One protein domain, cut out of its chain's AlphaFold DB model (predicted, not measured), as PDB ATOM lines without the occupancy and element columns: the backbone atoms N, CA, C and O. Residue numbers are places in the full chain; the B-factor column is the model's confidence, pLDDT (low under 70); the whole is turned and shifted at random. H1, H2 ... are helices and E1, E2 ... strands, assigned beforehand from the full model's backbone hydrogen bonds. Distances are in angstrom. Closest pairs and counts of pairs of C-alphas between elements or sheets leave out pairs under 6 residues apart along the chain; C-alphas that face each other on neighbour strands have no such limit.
ATOM      1  N   PRO A   2     148.528 171.661 192.718       71.25
ATOM      2  CA  PRO A   2     149.062 172.045 191.415       71.25
ATOM      3  C   PRO A   2     149.680 173.448 191.505       71.25
ATOM      4  O   PRO A   2     149.047 174.382 191.991       71.25
ATOM      5  N   ILE A   3     150.924 173.596 191.043       83.06
ATOM      6  CA  ILE A   3     151.668 174.866 191.059       83.06
ATOM      7  C   ILE A   3     152.147 175.218 189.651       83.06
ATOM      8  O   ILE A   3     152.452 174.337 188.848       83.06
ATOM      9  N   SER A   4     152.211 176.505 189.327       81.44
ATOM     10  CA  SER A   4     152.790 176.967 188.055       81.44
ATOM     11  C   SER A   4     153.482 178.323 188.165       81.44
ATOM     12  O   SER A   4     153.749 178.960 187.149       81.44
ATOM     13  N   TRP A   5     153.706 178.808 189.389       87.88
ATOM     14  CA  TRP A   5     154.410 180.063 189.609       87.88
ATOM     15  C   TRP A   5     155.913 179.812 189.595       87.88
ATOM     16  O   TRP A   5     156.405 178.935 190.310       87.88
ATOM     17  N   LYS A   6     156.633 180.588 188.780       86.50
ATOM     18  CA  LYS A   6     158.070 180.412 188.549       86.50
ATOM     19  C   LYS A   6     158.868 180.452 189.853       86.50
ATOM     20  O   LYS A   6     159.682 179.569 190.068       86.50
ATOM     21  N   GLY A   7     158.584 181.403 190.748       90.69
ATOM     22  CA  GLY A   7     159.334 181.548 192.002       90.69
ATOM     23  C   GLY A   7     159.275 180.304 192.893       90.69
ATOM     24  O   GLY A   7     160.305 179.851 193.385       90.69
ATOM     25  N   LEU A   8     158.095 179.694 193.034       91.19
ATOM     26  CA  LEU A   8     157.936 178.467 193.819       91.19
ATOM     27  C   LEU A   8     158.610 177.270 193.136       91.19
ATOM     28  O   LEU A   8     159.253 176.466 193.807       91.19
ATOM     29  N   LEU A   9     158.511 177.180 191.805       91.69
ATOM     30  CA  LEU A   9     159.184 176.143 191.021       91.69
ATOM     31  C   LEU A   9     160.707 176.212 191.203       91.69
ATOM     32  O   LEU A   9     161.333 175.207 191.531       91.69
ATOM     33  N   THR A  10     161.284 177.407 191.072       91.19
ATOM     34  CA  THR A  10     162.713 177.656 191.289       91.19
ATOM     35  C   THR A  10     163.124 177.346 192.722       91.19
ATOM     36  O   THR A  10     164.161 176.729 192.939       91.19
ATOM     37  N   VAL A  26     169.970 165.712 188.381       91.00
ATOM     38  CA  VAL A  26     168.661 165.973 188.987       91.00
ATOM     39  C   VAL A  26     167.554 165.695 187.975       91.00
ATOM     40  O   VAL A  26     167.494 166.324 186.919       91.00
ATOM     41  N   HIS A  27     166.610 164.831 188.355       91.50
ATOM     42  CA  HIS A  27     165.406 164.537 187.573       91.50
ATOM     43  C   HIS A  27     164.168 165.150 188.208       91.50
ATOM     44  O   HIS A  27     163.914 164.961 189.400       91.50
ATOM     45  N   VAL A  28     163.343 165.811 187.398       91.06
ATOM     46  CA  VAL A  28     162.001 166.241 187.802       91.06
ATOM     47  C   VAL A  28     160.957 165.569 186.922       91.06
ATOM     48  O   VAL A  28     160.947 165.724 185.700       91.06
ATOM     49  N   TYR A  29     160.052 164.844 187.575       90.81
ATOM     50  CA  TYR A  29     158.914 164.175 186.958       90.81
ATOM     51  C   TYR A  29     157.661 165.036 187.145       90.81
ATOM     52  O   TYR A  29     157.228 165.271 188.274       90.81
ATOM     53  N   ASP A  30     157.085 165.520 186.044       89.19
ATOM     54  CA  ASP A  30     155.873 166.346 186.058       89.19
ATOM     55  C   ASP A  30     154.658 165.532 185.592       89.19
ATOM     56  O   ASP A  30     154.392 165.407 184.397       89.19
ATOM     57  N   TYR A  31     153.927 164.954 186.544       90.75
ATOM     58  CA  TYR A  31     152.725 164.165 186.264       90.75
ATOM     59  C   TYR A  31     151.512 165.065 186.008       90.75
ATOM     60  O   TYR A  31     151.218 165.982 186.780       90.75
ATOM     61  N   ILE A  32     150.781 164.793 184.924       91.25
ATOM     62  CA  ILE A  32     149.672 165.630 184.453       91.25
ATOM     63  C   ILE A  32     148.492 164.741 184.069       91.25
ATOM     64  O   ILE A  32     148.649 163.797 183.299       91.25
ATOM     65  N   ASP A  33     147.294 165.088 184.542       94.00
ATOM     66  CA  ASP A  33     146.058 164.574 183.952       94.00
ATOM     67  C   ASP A  33     145.664 165.447 182.752       94.00
ATOM     68  O   ASP A  33     145.257 166.604 182.894       94.00
ATOM     69  N   HIS A  34     145.798 164.883 181.552       93.38
ATOM     70  CA  HIS A  34     145.500 165.563 180.293       93.38
ATOM     71  C   HIS A  34     144.007 165.834 180.072       93.38
ATOM     72  O   HIS A  34     143.667 166.672 179.236       93.38
ATOM     73  N   LYS A  35     143.115 165.174 180.822       96.62
ATOM     74  CA  LYS A  35     141.667 165.412 180.748       96.62
ATOM     75  C   LYS A  35     141.251 166.692 181.469       96.62
ATOM     76  O   LYS A  35     140.113 167.127 181.316       96.62
ATOM     77  N   VAL A  36     142.159 167.310 182.227       96.00
ATOM     78  CA  VAL A  36     141.900 168.522 183.005       96.00
ATOM     79  C   VAL A  36     142.626 169.716 182.360       96.00
ATOM     80  O   VAL A  36     143.834 169.890 182.559       96.00
ATOM     81  N   PRO A  37     141.922 170.598 181.618       94.50
ATOM     82  CA  PRO A  37     142.552 171.663 180.826       94.50
ATOM     83  C   PRO A  37     143.436 172.620 181.634       94.50
ATOM     84  O   PRO A  37     144.467 173.093 181.149       94.50
ATOM     85  N   ILE A  38     143.069 172.889 182.892       94.12
ATOM     86  CA  ILE A  38     143.866 173.755 183.764       94.12
ATOM     87  C   ILE A  38     145.232 173.134 184.092       94.12
ATOM     88  O   ILE A  38     146.234 173.846 184.066       94.12
ATOM     89  N   LEU A  39     145.315 171.814 184.296       93.88
ATOM     90  CA  LEU A  39     146.579 171.127 184.584       93.88
ATOM     91  C   LEU A  39     147.508 171.124 183.367       93.88
ATOM     92  O   LEU A  39     148.711 171.336 183.523       93.88
ATOM     93  N   VAL A  40     146.946 170.998 182.161       94.00
ATOM     94  CA  VAL A  40     147.689 171.120 180.897       94.00
ATOM     95  C   VAL A  40     148.268 172.528 180.721       94.00
ATOM     96  O   VAL A  40     149.418 172.695 180.320       94.00
ATOM     97  N   ASN A  41     147.508 173.575 181.038       93.31
ATOM     98  CA  ASN A  41     148.028 174.944 180.957       93.31
ATOM     99  C   ASN A  41     149.098 175.224 182.023       93.31
ATOM    100  O   ASN A  41     150.065 175.944 181.764       93.31
ATOM    101  N   MET A  42     148.952 174.647 183.215       93.69
ATOM    102  CA  MET A  42     149.940 174.771 184.283       93.69
ATOM    103  C   MET A  42     151.247 174.049 183.950       93.69
ATOM    104  O   MET A  42     152.313 174.610 184.207       93.69
ATOM    105  N   SER A  43     151.187 172.868 183.333       92.75
ATOM    106  CA  SER A  43     152.392 172.144 182.921       92.75
ATOM    107  C   SER A  43     153.178 172.882 181.846       92.75
ATOM    108  O   SER A  43     154.394 172.988 181.952       92.75
ATOM    109  N   LYS A  44     152.505 173.513 180.875       92.50
ATOM    110  CA  LYS A  44     153.166 174.375 179.875       92.50
ATOM    111  C   LYS A  44     153.960 175.513 180.529       92.50
ATOM    112  O   LYS A  44     155.083 175.801 180.117       92.50
ATOM    113  N   LYS A  45     153.401 176.142 181.571       93.31
ATOM    114  CA  LYS A  45     154.096 177.185 182.346       93.31
ATOM    115  C   LYS A  45     155.300 176.620 183.105       93.31
ATOM    116  O   LYS A  45     156.354 177.253 183.101       93.31
ATOM    117  N   ARG A  46     155.168 175.434 183.713       93.12
ATOM    118  CA  ARG A  46     156.287 174.750 184.385       93.12
ATOM    119  C   ARG A  46     157.395 174.371 183.406       93.12
ATOM    120  O   ARG A  46     158.540 174.701 183.673       93.12
ATOM    121  N   LEU A  47     157.060 173.797 182.249       92.00
ATOM    122  CA  LEU A  47     157.990 173.480 181.155       92.00
ATOM    123  C   LEU A  47     158.825 174.689 180.731       92.00
ATOM    124  O   LEU A  47     160.038 174.576 180.580       92.00
ATOM    125  N   LYS A  48     158.193 175.858 180.577       92.50
ATOM    126  CA  LYS A  48     158.921 177.104 180.307       92.50
ATOM    127  C   LYS A  48     159.873 177.457 181.455       92.50
ATOM    128  O   LYS A  48     161.031 177.763 181.198       92.50
ATOM    129  N   GLY A  49     159.406 177.370 182.701       92.25
ATOM    130  CA  GLY A  49     160.231 177.627 183.883       92.25
ATOM    131  C   GLY A  49     161.437 176.691 183.997       92.25
ATOM    132  O   GLY A  49     162.533 177.162 184.271       92.25
ATOM    133  N   PHE A  50     161.261 175.393 183.741       92.62
ATOM    134  CA  PHE A  50     162.347 174.410 183.730       92.62
ATOM    135  C   PHE A  50     163.401 174.742 182.670       92.62
ATOM    136  O   PHE A  50     164.581 174.824 183.003       92.62
ATOM    137  N   ARG A  51     162.984 175.039 181.431       91.31
ATOM    138  CA  ARG A  51     163.906 175.441 180.353       91.31
ATOM    139  C   ARG A  51     164.717 176.688 180.703       91.31
ATOM    140  O   ARG A  51     165.910 176.733 180.446       91.31
ATOM    141  N   GLU A  52     164.086 177.685 181.320       92.00
ATOM    142  CA  GLU A  52     164.778 178.898 181.785       92.00
ATOM    143  C   GLU A  52     165.797 178.620 182.904       92.00
ATOM    144  O   GLU A  52     166.700 179.424 183.108       92.00
ATOM    145  N   MET A  53     165.662 177.503 183.627       91.69
ATOM    146  CA  MET A  53     166.612 177.043 184.650       91.69
ATOM    147  C   MET A  53     167.687 176.093 184.089       91.69
ATOM    148  O   MET A  53     168.487 175.580 184.862       91.69
ATOM    149  N   GLY A  54     167.707 175.853 182.773       92.00
ATOM    150  CA  GLY A  54     168.683 174.986 182.104       92.00
ATOM    151  C   GLY A  54     168.261 173.524 181.970       92.00
ATOM    152  O   GLY A  54     169.017 172.730 181.426       92.00
ATOM    153  N   TYR A  55     167.067 173.154 182.442       92.75
ATOM    154  CA  TYR A  55     166.598 171.778 182.331       92.75
ATOM    155  C   TYR A  55     166.245 171.408 180.891       92.75
ATOM    156  O   TYR A  55     165.525 172.138 180.197       92.75
ATOM    157  N   GLU A  56     166.640 170.204 180.499       89.50
ATOM    158  CA  GLU A  56     166.296 169.607 179.214       89.50
ATOM    159  C   GLU A  56     165.110 168.653 179.355       89.50
ATOM    160  O   GLU A  56     164.969 167.954 180.358       89.50
ATOM    161  N   ASN A  57     164.226 168.634 178.351       82.06
ATOM    162  CA  ASN A  57     163.105 167.698 178.317       82.06
ATOM    163  C   ASN A  57     163.498 166.441 177.549       82.06
ATOM    164  O   ASN A  57     163.455 166.433 176.318       82.06
ATOM    165  N   THR A  58     163.820 165.382 178.283       76.69
ATOM    166  CA  THR A  58     164.103 164.061 177.727       76.69
ATOM    167  C   THR A  58     162.972 163.123 178.126       76.69
ATOM    168  O   THR A  58     162.787 162.820 179.302       76.69
ATOM    169  N   SER A  59     162.186 162.666 177.150       71.19
ATOM    170  CA  SER A  59     161.177 161.611 177.347       71.19
ATOM    171  C   SER A  59     160.156 161.881 178.472       71.19
ATOM    172  O   SER A  59     159.733 160.956 179.161       71.19
ATOM    173  N   GLY A  60     159.751 163.142 178.680       69.75
ATOM    174  CA  GLY A  60     158.780 163.521 179.720       69.75
ATOM    175  C   GLY A  60     159.389 163.789 181.102       69.75
ATOM    176  O   GLY A  60     158.653 164.009 182.062       69.75
ATOM    177  N   GLN A  61     160.717 163.807 181.201       79.44
ATOM    178  CA  GLN A  61     161.474 164.132 182.406       79.44
ATOM    179  C   GLN A  61     162.285 165.401 182.166       79.44
ATOM    180  O   GLN A  61     162.839 165.588 181.080       79.44
ATOM    181  N   MET A  62     162.364 166.266 183.174       84.62
ATOM    182  CA  MET A  62     163.289 167.396 183.155       84.62
ATOM    183  C   MET A  62     164.612 166.941 183.768       84.62
ATOM    184  O   MET A  62     164.617 166.553 184.939       84.62
ATOM    185  N   ARG A  63     165.713 167.028 183.018       85.56
ATOM    186  CA  ARG A  63     167.064 166.688 183.497       85.56
ATOM    187  C   ARG A  63     167.969 167.912 183.572       85.56
ATOM    188  O   ARG A  63     167.925 168.754 182.677       85.56
ATOM    189  N   LEU A  64     168.769 167.995 184.633       84.75
ATOM    190  CA  LEU A  64     169.891 168.929 184.751       84.75
ATOM    191  C   LEU A  64     171.093 168.202 185.366       84.75
ATOM    192  O   LEU A  64     170.916 167.509 186.373       84.75
ATOM    193  N   PHE A  65     172.266 168.379 184.755       77.38
ATOM    194  CA  PHE A  65     173.561 167.926 185.272       77.38
ATOM    195  C   PHE A  65     174.040 168.818 186.428       77.38
ATOM    196  O   PHE A  65     173.798 170.047 186.369       77.38
TER     197      PHE A  65
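AT A GLANCE: This is residues 2 to 10 and 26 to 65 of the 65 residues of an uncharacterized protein of Sporosarcina newyorkensis 2681 (UniProt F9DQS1). One long helix, H2, runs through the middle, with short helix H1 on one side of its later part and a small three-stranded sheet on the other. The printed part has 49 residues, with two named helices and three named strands in the order H1 E1 H2 E2 E3, class mixed. The antiparallel sheet runs E1 E3 E2. The whole is compact, radius of gyration of the C-alphas 10.5 A, and flat, 32 by 24 by 12 A.

HOW THE PARTS SIT: H1, residues 6 to 10, touches residues 46 to 49 alone of H2, residues 37 to 52; their closest C-alphas, Lys 6 and Gly 49, are 5.8 A apart. E1, residues 26 to 29, is antiparallel to E3, residues 61 to 64, at 162 degrees; find N 28 and O 62 within hydrogen-bond range, 2.9 A. E3 and E2, residues 56 to 58, form a hairpin, with N 58 and O 61 at 3.0 A. H2 only grazes the sheet, with residues 47 to 51. E1, H2, E2 make a split strand-helix-strand unit, E3 between its strands, with a right-handed crossover. In H1 and H2 every O i to N i+4 pair is within hydrogen-bond range.

IN THESE COORDINATES: Find C-alpha 6 at (158.070, 180.412, 188.549), where H1 begins. H2 runs 23.4 A; E3 ends at C-alpha 64, (169.891, 168.929, 184.751).

THE WHOLE: Residues 11 to 25 are not printed; C-alphas 10 and 26 are 13.3 A apart. Residue 60 alone has pLDDT under 70.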